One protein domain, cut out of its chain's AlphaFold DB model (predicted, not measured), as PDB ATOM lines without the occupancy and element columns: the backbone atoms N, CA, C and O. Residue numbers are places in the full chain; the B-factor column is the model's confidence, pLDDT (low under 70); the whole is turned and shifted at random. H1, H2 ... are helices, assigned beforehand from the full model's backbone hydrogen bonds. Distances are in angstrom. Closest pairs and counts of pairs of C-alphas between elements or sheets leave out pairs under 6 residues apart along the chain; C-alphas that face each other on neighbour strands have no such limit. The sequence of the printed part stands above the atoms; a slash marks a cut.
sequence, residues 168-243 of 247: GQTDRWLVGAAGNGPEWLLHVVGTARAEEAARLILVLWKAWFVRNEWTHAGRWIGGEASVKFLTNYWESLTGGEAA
ATOM      1  N   GLY A 168      45.812 -13.506 245.303       44.50
ATOM      2  CA  GLY A 168      45.199 -13.766 243.994       44.50
ATOM      3  C   GLY A 168      44.929 -15.249 243.712       44.50
ATOM      4  O   GLY A 168      44.076 -15.584 242.891       44.50
ATOM      5  N   GLN A 169      45.593 -16.162 244.430       45.12
ATOM      6  CA  GLN A 169      45.257 -17.583 244.387       45.12
ATOM      7  C   GLN A 169      43.921 -17.868 245.088       45.12
ATOM      8  O   GLN A 169      43.167 -18.712 244.612       45.12
ATOM      9  N   THR A 170      43.573 -17.126 246.147       49.72
ATOM     10  CA  THR A 170      42.270 -17.261 246.829       49.72
ATOM     11  C   THR A 170      41.095 -16.796 245.968       49.72
ATOM     12  O   THR A 170      40.023 -17.390 246.050       49.72
ATOM     13  N   ASP A 171      41.309 -15.845 245.053       42.59
ATOM     14  CA  ASP A 171      40.294 -15.430 244.073       42.59
ATOM     15  C   ASP A 171      39.970 -16.552 243.072       42.59
ATOM     16  O   ASP A 171      38.815 -16.741 242.689       42.59
ATOM     17  N   ARG A 172      40.959 -17.375 242.691       43.16
ATOM     18  CA  ARG A 172      40.724 -18.530 241.806       43.16
ATOM     19  C   ARG A 172      39.900 -19.628 242.494       43.16
ATOM     20  O   ARG A 172      39.073 -20.257 241.837       43.16
ATOM     21  N   TRP A 173      40.073 -19.831 243.801       51.28
ATOM     22  CA  TRP A 173      39.276 -20.787 244.582       51.28
ATOM     23  C   TRP A 173      37.892 -20.245 244.957       51.28
ATOM     24  O   TRP A 173      36.942 -21.016 244.983       51.28
ATOM     25  N   LEU A 174      37.738 -18.933 245.164       50.03
ATOM     26  CA  LEU A 174      36.435 -18.295 245.398       50.03
ATOM     27  C   LEU A 174      35.562 -18.262 244.135       50.03
ATOM     28  O   LEU A 174      34.353 -18.464 244.223       50.03
ATOM     29  N   VAL A 175      36.164 -18.098 242.953       53.97
ATOM     30  CA  VAL A 175      35.452 -18.234 241.668       53.97
ATOM     31  C   VAL A 175      35.098 -19.703 241.373       53.97
ATOM     32  O   VAL A 175      34.053 -19.965 240.782       53.97
ATOM     33  N   GLY A 176      35.894 -20.673 241.843       46.75
ATOM     34  CA  GLY A 176      35.563 -22.109 241.792       46.75
ATOM     35  C   GLY A 176      34.533 -22.566 242.840       46.75
ATOM     36  O   GLY A 176      33.751 -23.481 242.585       46.75
ATOM     37  N   ALA A 177      34.469 -21.898 243.995       53.16
ATOM     38  CA  ALA A 177      33.497 -22.150 245.063       53.16
ATOM     39  C   ALA A 177      32.069 -21.696 244.706       53.16
ATOM     40  O   ALA A 177      31.115 -22.074 245.378       53.16
ATOM     41  N   ALA A 178      31.902 -20.922 243.630       51.75
ATOM     42  CA  ALA A 178      30.586 -20.568 243.102       51.75
ATOM     43  C   ALA A 178      29.886 -21.737 242.374       51.75
ATOM     44  O   ALA A 178      28.692 -21.637 242.095       51.75
ATOM     45  N   GLY A 179      30.607 -22.828 242.063       56.03
ATOM     46  CA  GLY A 179      30.078 -24.000 241.349       56.03
ATOM     47  C   GLY A 179      30.024 -25.303 242.155       56.03
ATOM     48  O   GLY A 179      29.255 -26.194 241.805       56.03
ATOM     49  N   ASN A 180      30.782 -25.413 243.248       63.03
ATOM     50  CA  ASN A 180      30.739 -26.573 244.136       63.03
ATOM     51  C   ASN A 180      30.032 -26.181 245.435       63.03
ATOM     52  O   ASN A 180      30.312 -25.129 246.001       63.03
ATOM     53  N   GLY A 181      29.110 -27.024 245.902       67.00
ATOM     54  CA  GLY A 181      28.417 -26.853 247.183       67.00
ATOM     55  C   GLY A 181      29.372 -26.856 248.394       67.00
ATOM     56  O   GLY A 181      30.585 -26.747 248.229       67.00
ATOM     57  N   PRO A 182      28.877 -27.018 249.633       77.81
ATOM     58  CA  PRO A 182      29.697 -26.910 250.853       77.81
ATOM     59  C   PRO A 182      30.910 -27.863 250.904       77.81
ATOM     60  O   PRO A 182      31.819 -27.653 251.699       77.81
ATOM     61  N   GLU A 183      30.968 -28.858 250.021       79.50
ATOM     62  CA  GLU A 183      32.091 -29.775 249.805       79.50
ATOM     63  C   GLU A 183      33.450 -29.087 249.592       79.50
ATOM     64  O   GLU A 183      34.480 -29.629 249.995       79.50
ATOM     65  N   TRP A 184      33.494 -27.877 249.014       85.25
ATOM     66  CA  TRP A 184      34.769 -27.156 248.872       85.25
ATOM     67  C   TRP A 184      35.382 -26.816 250.236       85.25
ATOM     68  O   TRP A 184      36.601 -26.847 250.387       85.25
ATOM     69  N   LEU A 185      34.549 -26.546 251.244       81.00
ATOM     70  CA  LEU A 185      34.998 -26.261 252.600       81.00
ATOM     71  C   LEU A 185      35.630 -27.509 253.225       81.00
ATOM     72  O   LEU A 185      36.684 -27.411 253.845       81.00
ATOM     73  N   LEU A 186      35.022 -28.682 253.021       85.31
ATOM     74  CA  LEU A 186      35.567 -29.954 253.501       85.31
ATOM     75  C   LEU A 186      36.905 -30.271 252.833       85.31
ATOM     76  O   LEU A 186      37.836 -30.707 253.504       85.31
ATOM     77  N   HIS A 187      37.034 -29.985 251.537       85.00
ATOM     78  CA  HIS A 187      38.299 -30.148 250.826       85.00
ATOM     79  C   HIS A 187      39.386 -29.197 251.352       85.00
ATOM     80  O   HIS A 187      40.522 -29.615 251.576       85.00
ATOM     81  N   VAL A 188      39.044 -27.933 251.612       85.38
ATOM     82  CA  VAL A 188      39.976 -26.950 252.187       85.38
ATOM     83  C   VAL A 188      40.394 -27.347 253.604       85.38
ATOM     84  O   VAL A 188      41.576 -27.306 253.924       85.38
ATOM     85  N   VAL A 189      39.463 -27.793 254.448       86.25
ATOM     86  CA  VAL A 189      39.767 -28.236 255.819       86.25
ATOM     87  C   VAL A 189      40.579 -29.535 255.825       86.25
ATOM     88  O   VAL A 189      41.486 -29.672 256.638       86.25
ATOM     89  N   GLY A 190      40.304 -30.465 254.906       84.62
ATOM     90  CA  GLY A 190      41.036 -31.730 254.791       84.62
ATOM     91  C   GLY A 190      42.446 -31.597 254.208       84.62
ATOM     92  O   GLY A 190      43.280 -32.469 254.433       84.62
ATOM     93  N   THR A 191      42.724 -30.518 253.471       89.12
ATOM     94  CA  THR A 191      44.059 -30.220 252.916       89.12
ATOM     95  C   THR A 191      44.877 -29.265 253.789       89.12
ATOM     96  O   THR A 191      46.103 -29.231 253.673       89.12
ATOM     97  N   ALA A 192      44.225 -28.511 254.676       87.12
ATOM     98  CA  ALA A 192      44.867 -27.626 255.639       87.12
ATOM     99  C   ALA A 192      45.593 -28.411 256.746       87.12
ATOM    100  O   ALA A 192      45.178 -29.503 257.142       87.12
ATOM    101  N   ARG A 193      46.677 -27.844 257.301       88.00
ATOM    102  CA  ARG A 193      47.317 -28.438 258.493       88.00
ATOM    103  C   ARG A 193      46.348 -28.409 259.675       88.00
ATOM    104  O   ARG A 193      45.493 -27.534 259.738       88.00
ATOM    105  N   ALA A 194      46.530 -29.295 260.657       87.00
ATOM    106  CA  ALA A 194      45.649 -29.388 261.832       87.00
ATOM    107  C   ALA A 194      45.393 -28.030 262.520       87.00
ATOM    108  O   ALA A 194      44.263 -27.712 262.878       87.00
ATOM    109  N   GLU A 195      46.427 -27.196 262.633       85.38
ATOM    110  CA  GLU A 195      46.316 -25.854 263.206       85.38
ATOM    111  C   GLU A 195      45.492 -24.894 262.328       85.38
ATOM    112  O   GLU A 195      44.647 -24.148 262.820       85.38
ATOM    113  N   GLU A 196      45.699 -24.930 261.013       85.00
ATOM    114  CA  GLU A 196      44.968 -24.108 260.044       85.00
ATOM    115  C   GLU A 196      43.498 -24.544 259.958       85.00
ATOM    116  O   GLU A 196      42.602 -23.701 259.984       85.00
ATOM    117  N   ALA A 197      43.239 -25.854 259.952       87.94
ATOM    118  CA  ALA A 197      41.905 -26.437 260.027       87.94
ATOM    119  C   ALA A 197      41.176 -26.006 261.310       87.94
ATOM    120  O   ALA A 197      40.029 -25.566 261.245       87.94
ATOM    121  N   ALA A 198      41.851 -26.046 262.463       87.56
ATOM    122  CA  ALA A 198      41.285 -25.587 263.730       87.56
ATOM    123  C   ALA A 198      40.923 -24.093 263.692       87.56
ATOM    124  O   ALA A 198      39.820 -23.718 264.094       87.56
ATOM    125  N   ARG A 199      41.798 -23.238 263.140       86.81
ATOM    126  CA  ARG A 199      41.516 -21.802 262.957       86.81
ATOM    127  C   ARG A 199      40.315 -21.571 262.036       86.81
ATOM    128  O   ARG A 199      39.447 -20.762 262.362       86.81
ATOM    129  N   LEU A 200      40.233 -22.292 260.917       89.44
ATOM    130  CA  LEU A 200      39.111 -22.200 259.976       89.44
ATOM    131  C   LEU A 200      37.783 -22.601 260.632       89.44
ATOM    132  O   LEU A 200      36.795 -21.875 260.515       89.44
ATOM    133  N   ILE A 201      37.769 -23.716 261.367       90.19
ATOM    134  CA  ILE A 201      36.583 -24.203 262.083       90.19
ATOM    135  C   ILE A 201      36.151 -23.201 263.163       90.19
ATOM    136  O   ILE A 201      34.962 -22.902 263.279       90.19
ATOM    137  N   LEU A 202      37.094 -22.622 263.913       89.75
ATOM    138  CA  LEU A 202      36.800 -21.625 264.947       89.75
ATOM    139  C   LEU A 202      36.176 -20.348 264.380       89.75
ATOM    140  O   LEU A 202      35.192 -19.842 264.926       89.75
ATOM    141  N   VAL A 203      36.715 -19.834 263.273       90.75
ATOM    142  CA  VAL A 203      36.159 -18.655 262.595       90.75
ATOM    143  C   VAL A 203      34.756 -18.950 262.073       90.75
ATOM    144  O   VAL A 203      33.848 -18.139 262.263       90.75
ATOM    145  N   LEU A 204      34.552 -20.122 261.466       90.56
ATOM    146  CA  LEU A 204      33.248 -20.530 260.952       90.56
ATOM    147  C   LEU A 204      32.208 -20.656 262.071       90.56
ATOM    148  O   LEU A 204      31.100 -20.133 261.946       90.56
ATOM    149  N   TRP A 205      32.581 -21.289 263.183       93.56
ATOM    150  CA  TRP A 205      31.734 -21.388 264.365       93.56
ATOM    151  C   TRP A 205      31.375 -20.006 264.916       93.56
ATOM    152  O   TRP A 205      30.205 -19.736 265.189       93.56
ATOM    153  N   LYS A 206      32.347 -19.089 265.020       90.38
ATOM    154  CA  LYS A 206      32.080 -17.735 265.516       90.38
ATOM    155  C   LYS A 206      31.164 -16.954 264.578       90.38
ATOM    156  O   LYS A 206      30.267 -16.264 265.055       90.38
ATOM    157  N   ALA A 207      31.344 -17.084 263.267       89.69
ATOM    158  CA  ALA A 207      30.465 -16.467 262.279       89.69
ATOM    159  C   ALA A 207      29.030 -17.009 262.381       89.69
ATOM    160  O   ALA A 207      28.072 -16.233 262.356       89.69
ATOM    161  N   TRP A 208      28.879 -18.325 262.560       91.94
ATOM    162  CA  TRP A 208      27.583 -18.947 262.815       91.94
ATOM    163  C   TRP A 208      26.953 -18.435 264.116       91.94
ATOM    164  O   TRP A 208      25.793 -18.034 264.106       91.94
ATOM    165  N   PHE A 209      27.721 -18.353 265.204       88.50
ATOM    166  CA  PHE A 209      27.252 -17.853 266.497       88.50
ATOM    167  C   PHE A 209      26.768 -16.401 266.420       88.50
ATOM    168  O   PHE A 209      25.683 -16.085 266.896       88.50
ATOM    169  N   VAL A 210      27.539 -15.514 265.781       87.81
ATOM    170  CA  VAL A 210      27.153 -14.104 265.606       87.81
ATOM    171  C   VAL A 210      25.874 -13.989 264.781       87.81
ATOM    172  O   VAL A 210      24.984 -13.214 265.129       87.81
ATOM    173  N   ARG A 211      25.747 -14.788 263.713       87.31
ATOM    174  CA  ARG A 211      24.511 -14.857 262.929       87.31
ATOM    175  C   ARG A 211      23.337 -15.343 263.780       87.31
ATOM    176  O   ARG A 211      22.273 -14.747 263.694       87.31
ATOM    177  N   ASN A 212      23.534 -16.380 264.593       90.38
ATOM    178  CA  ASN A 212      22.506 -16.954 265.456       90.38
ATOM    179  C   ASN A 212      22.027 -15.962 266.531       90.38
ATOM    180  O   ASN A 212      20.826 -15.781 266.717       90.38
ATOM    181  N   GLU A 213      22.950 -15.260 267.192       88.69
ATOM    182  CA  GLU A 213      22.618 -14.208 268.164       88.69
ATOM    183  C   GLU A 213      21.870 -13.044 267.507       88.69
ATOM    184  O   GLU A 213      20.914 -12.511 268.072       88.69
ATOM    185  N   TRP A 214      22.243 -12.678 266.281       88.12
ATOM    186  CA  TRP A 214      21.525 -11.651 265.537       88.12
ATOM    187  C   TRP A 214      20.104 -12.092 265.165       88.12
ATOM    188  O   TRP A 214      19.164 -11.322 265.347       88.12
ATOM    189  N   THR A 215      19.923 -13.322 264.670       88.62
ATOM    190  CA  THR A 215      18.610 -13.807 264.212       88.62
ATOM    191  C   THR A 215      17.658 -14.158 265.348       88.62
ATOM    192  O   THR A 215      16.454 -13.984 265.182       88.62
ATOM    193  N   HIS A 216      18.163 -14.643 266.485       87.00
ATOM    194  CA  HIS A 216      17.322 -15.123 267.588       87.00
ATOM    195  C   HIS A 216      17.288 -14.187 268.794       87.00
ATOM    196  O   HIS A 216      16.235 -14.038 269.407       87.00
ATOM    197  N   ALA A 217      18.403 -13.537 269.135       83.50
ATOM    198  CA  ALA A 217      18.473 -12.644 270.291       83.50
ATOM    199  C   ALA A 217      18.324 -11.160 269.915       83.50
ATOM    200  O   ALA A 217      18.241 -10.315 270.805       83.50
ATOM    201  N   GLY A 218      18.324 -10.825 268.616       85.00
ATOM    202  CA  GLY A 218      18.279  -9.441 268.131       85.00
ATOM    203  C   GLY A 218      19.492  -8.608 268.558       85.00
ATOM    204  O   GLY A 218      19.463  -7.380 268.479       85.00
ATOM    205  N   ARG A 219      20.558  -9.259 269.042       82.50
ATOM    206  CA  ARG A 219      21.772  -8.604 269.528       82.50
ATOM    207  C   ARG A 219      22.870  -8.741 268.491       82.50
ATOM    208  O   ARG A 219      23.270  -9.842 268.128       82.50
ATOM    209  N   TRP A 220      23.390  -7.604 268.038       81.06
ATOM    210  CA  TRP A 220      24.602  -7.584 267.229       81.06
ATOM    211  C   TRP A 220      25.826  -7.683 268.117       81.06
ATOM    212  O   TRP A 220      26.003  -6.884 269.037       81.06
ATOM    213  N   ILE A 221      26.715  -8.608 267.785       80.69
ATOM    214  CA  ILE A 221      28.052  -8.638 268.362       80.69
ATOM    215  C   ILE A 221      28.968  -7.894 267.395       80.69
ATOM    216  O   ILE A 221      29.111  -8.283 266.238       80.69
ATOM    217  N   GLY A 222      29.596  -6.818 267.873       81.31
ATOM    218  CA  GLY A 222      30.561  -6.059 267.083       81.31
ATOM    219  C   GLY A 222      31.719  -6.939 266.599       81.31
ATOM    220  O   GLY A 222      32.214  -7.798 267.336       81.31
ATOM    221  N   GLY A 223      32.176  -6.707 265.365       83.12
ATOM    222  CA  GLY A 223      33.275  -7.471 264.763       83.12
ATOM    223  C   GLY A 223      34.547  -7.446 265.614       83.12
ATOM    224  O   GLY A 223      35.166  -8.482 265.824       83.12
ATOM    225  N   GLU A 224      34.874  -6.298 266.212       84.44
ATOM    226  CA  GLU A 224      36.041  -6.153 267.093       84.44
ATOM    227  C   GLU A 224      35.972  -7.033 268.346       84.44
ATOM    228  O   GLU A 224      36.979  -7.610 268.750       84.44
ATOM    229  N   ALA A 225      34.789  -7.174 268.953       84.62
ATOM    230  CA  ALA A 225      34.599  -8.048 270.108       84.62
ATOM    231  C   ALA A 225      34.783  -9.522 269.718       84.62
ATOM    232  O   ALA A 225      35.348 -10.305 270.479       84.62
ATOM    233  N   SER A 226      34.356  -9.889 268.507       86.50
ATOM    234  CA  SER A 226      34.541 -11.241 267.979       86.50
ATOM    235  C   SER A 226      36.005 -11.551 267.675       86.50
ATOM    236  O   SER A 226      36.460 -12.641 268.011       86.50
ATOM    237  N   VAL A 227      36.749 -10.598 267.105       87.12
ATOM    238  CA  VAL A 227      38.187 -10.752 266.835       87.12
ATOM    239  C   VAL A 227      38.971 -10.871 268.141       87.12
ATOM    240  O   VAL A 227      39.710 -11.833 268.305       87.12
ATOM    241  N   LYS A 228      38.745  -9.969 269.107       89.56
ATOM    242  CA  LYS A 228      39.403 -10.025 270.427       89.56
ATOM    243  C   LYS A 228      39.134 -11.346 271.149       89.56
ATOM    244  O   LYS A 228      40.051 -11.941 271.701       89.56
ATOM    245  N   PHE A 229      37.891 -11.829 271.106       89.06
ATOM    246  CA  PHE A 229      37.539 -13.129 271.672       89.06
ATOM    247  C   PHE A 229      38.312 -14.271 271.005       89.06
ATOM    248  O   PHE A 229      38.877 -15.105 271.704       89.06
ATOM    249  N   LEU A 230      38.341 -14.311 269.669       90.38
ATOM    250  CA  LEU A 230      39.019 -15.375 268.930       90.38
ATOM    251  C   LEU A 230      40.525 -15.386 269.193       90.38
ATOM    252  O   LEU A 230      41.072 -16.461 269.412       90.38
ATOM    253  N   THR A 231      41.173 -14.219 269.220       88.19
ATOM    254  CA  THR A 231      42.605 -14.111 269.524       88.19
ATOM    255  C   THR A 231      42.909 -14.620 270.930       88.19
ATOM    256  O   THR A 231      43.723 -15.525 271.079       88.19
ATOM    257  N   ASN A 232      42.191 -14.135 271.947       90.56
ATOM    258  CA  ASN A 232      42.422 -14.543 273.336       90.56
ATOM    259  C   ASN A 232      42.128 -16.035 273.562       90.56
ATOM    260  O   ASN A 232      42.836 -16.720 274.299       90.56
ATOM    261  N   TYR A 233      41.065 -16.543 272.934       88.19
ATOM    262  CA  TYR A 233      40.700 -17.953 273.010       88.19
ATOM    263  C   TYR A 233      41.761 -18.836 272.350       88.19
ATOM    264  O   TYR A 233      42.156 -19.852 272.916       88.19
ATOM    265  N   TRP A 234      42.256 -18.424 271.181       86.06
ATOM    266  CA  TRP A 234      43.317 -19.130 270.475       86.06
ATOM    267  C   TRP A 234      44.614 -19.154 271.286       86.06
ATOM    268  O   TRP A 234      45.180 -20.223 271.484       86.06
ATOM    269  N   GLU A 235      45.030 -18.009 271.831       88.50
ATOM    270  CA  GLU A 235      46.210 -17.905 272.697       88.50
ATOM    271  C   GLU A 235      46.091 -18.782 273.947       88.50
ATOM    272  O   GLU A 235      47.061 -19.427 274.334       88.50
ATOM    273  N   SER A 236      44.898 -18.874 274.542       88.19
ATOM    274  CA  SER A 236      44.646 -19.760 275.686       88.19
ATOM    275  C   SER A 236      44.751 -21.239 275.298       88.19
ATOM    276  O   SER A 236      45.321 -22.039 276.040       88.19
ATOM    277  N   LEU A 237      44.236 -21.602 274.120       83.25
ATOM    278  CA  LEU A 237      44.261 -22.971 273.607       83.25
ATOM    279  C   LEU A 237      45.688 -23.425 273.262       83.25
ATOM    280  O   LEU A 237      46.071 -24.546 273.583       83.25
ATOM    281  N   THR A 238      46.491 -22.548 272.654       81.38
ATOM    282  CA  THR A 238      47.882 -22.852 272.281       81.38
ATOM    283  C   THR A 238      48.868 -22.657 273.433       81.38
ATOM    284  O   THR A 238      49.887 -23.339 273.499       81.38
ATOM    285  N   GLY A 239      48.575 -21.741 274.357       72.38
ATOM    286  CA  GLY A 239      49.391 -21.479 275.543       72.38
ATOM    287  C   GLY A 239      49.304 -22.596 276.585       72.38
ATOM    288  O   GLY A 239      50.284 -22.860 277.277       72.38
ATOM    289  N   GLY A 240      48.170 -23.303 276.655       60.16
ATOM    290  CA  GLY A 240      47.989 -24.457 277.543       60.16
ATOM    291  C   GLY A 240      48.806 -25.693 277.142       60.16
ATOM    292  O   GLY A 240      49.265 -26.430 278.011       60.16
ATOM    293  N   GLU A 241      49.064 -25.904 275.846       53.38
ATOM    294  CA  GLU A 241      49.872 -27.043 275.374       53.38
ATOM    295  C   GLU A 241      51.365 -26.920 275.725       53.38
ATOM    296  O   GLU A 241      52.051 -27.935 275.872       53.38
ATOM    297  N   ALA A 242      51.884 -25.699 275.884       50.06
ATOM    298  CA  ALA A 242      53.285 -25.473 276.241       50.06
ATOM    299  C   ALA A 242      53.586 -25.810 277.714       50.06
ATOM    300  O   ALA A 242      54.710 -26.191 278.036       50.06
ATOM    301  N   ALA A 243      52.585 -25.728 278.599       48.50
ATOM    302  CA  ALA A 243      52.746 -26.014 280.025       48.50
ATOM    303  C   ALA A 243      52.821 -27.521 280.343       48.50
ATOM    304  O   ALA A 243      53.396 -27.899 281.358       48.50
TER     305      ALA A 243
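Overview. This is residues 168 to 243 of the 247 residues of an uncharacterized protein of Panicum miliaceum (UniProt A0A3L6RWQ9). A loose zigzag of helices: long H3 is the middle stroke, H4 folds back from its last end and short H2 from its first, with small H1 beyond H2. The 76 printed residues hold four named helices, H1 to H4, and no named strand; the class is all helix. The whole is loose, radius of gyration of the C-alphas 15.1 A, spanning 40 by 36 by 21 A.

Along the chain. H3, residues 194 to 217, is 33.0 A long from C-alpha 194 at (45.649, -29.388, 261.832). H4, residues 223 to 243, is 30.9 A long and ends at C-alpha 243, (52.746, -26.014, 280.025). H2 is residues 183 to 191, 12.4 A; H1 is residues 168 to 176, 12.9 A.

Arrangement. H3 and H2 form a helical hairpin: residues 196 to 200 alone touch H2, closest C-alphas Ala 197 and Val 189, 5.1 A, opposite ways at 37 degrees, only just steep. H3 and H4, also a hairpin, only just touch, with 3 pairs of C-alphas within 8 A, through residues 202 to 206 and 226 to 230 alone; the closest C-alphas, Lys 206 and Ser 226, are 7.4 A apart, with a steep tilt of 39 degrees, opposite ways. H1 is apart from H2, H3 and H4; H2 and H4 are apart. Every O i to N i+4 pair is within hydrogen-bond range in H2 and H3, 4 of 5 in H1, 14 of 17 in H4.

Size, cuts and confidence. The farthest C-alphas, Gly 179 and Ala 243, are 44.9 A apart. The printed part has no cut and no long link; residues 178 to 183, of which 183 belongs to H2, stand free. Residues 168 to 181 and 240 to 243 have pLDDT under 70.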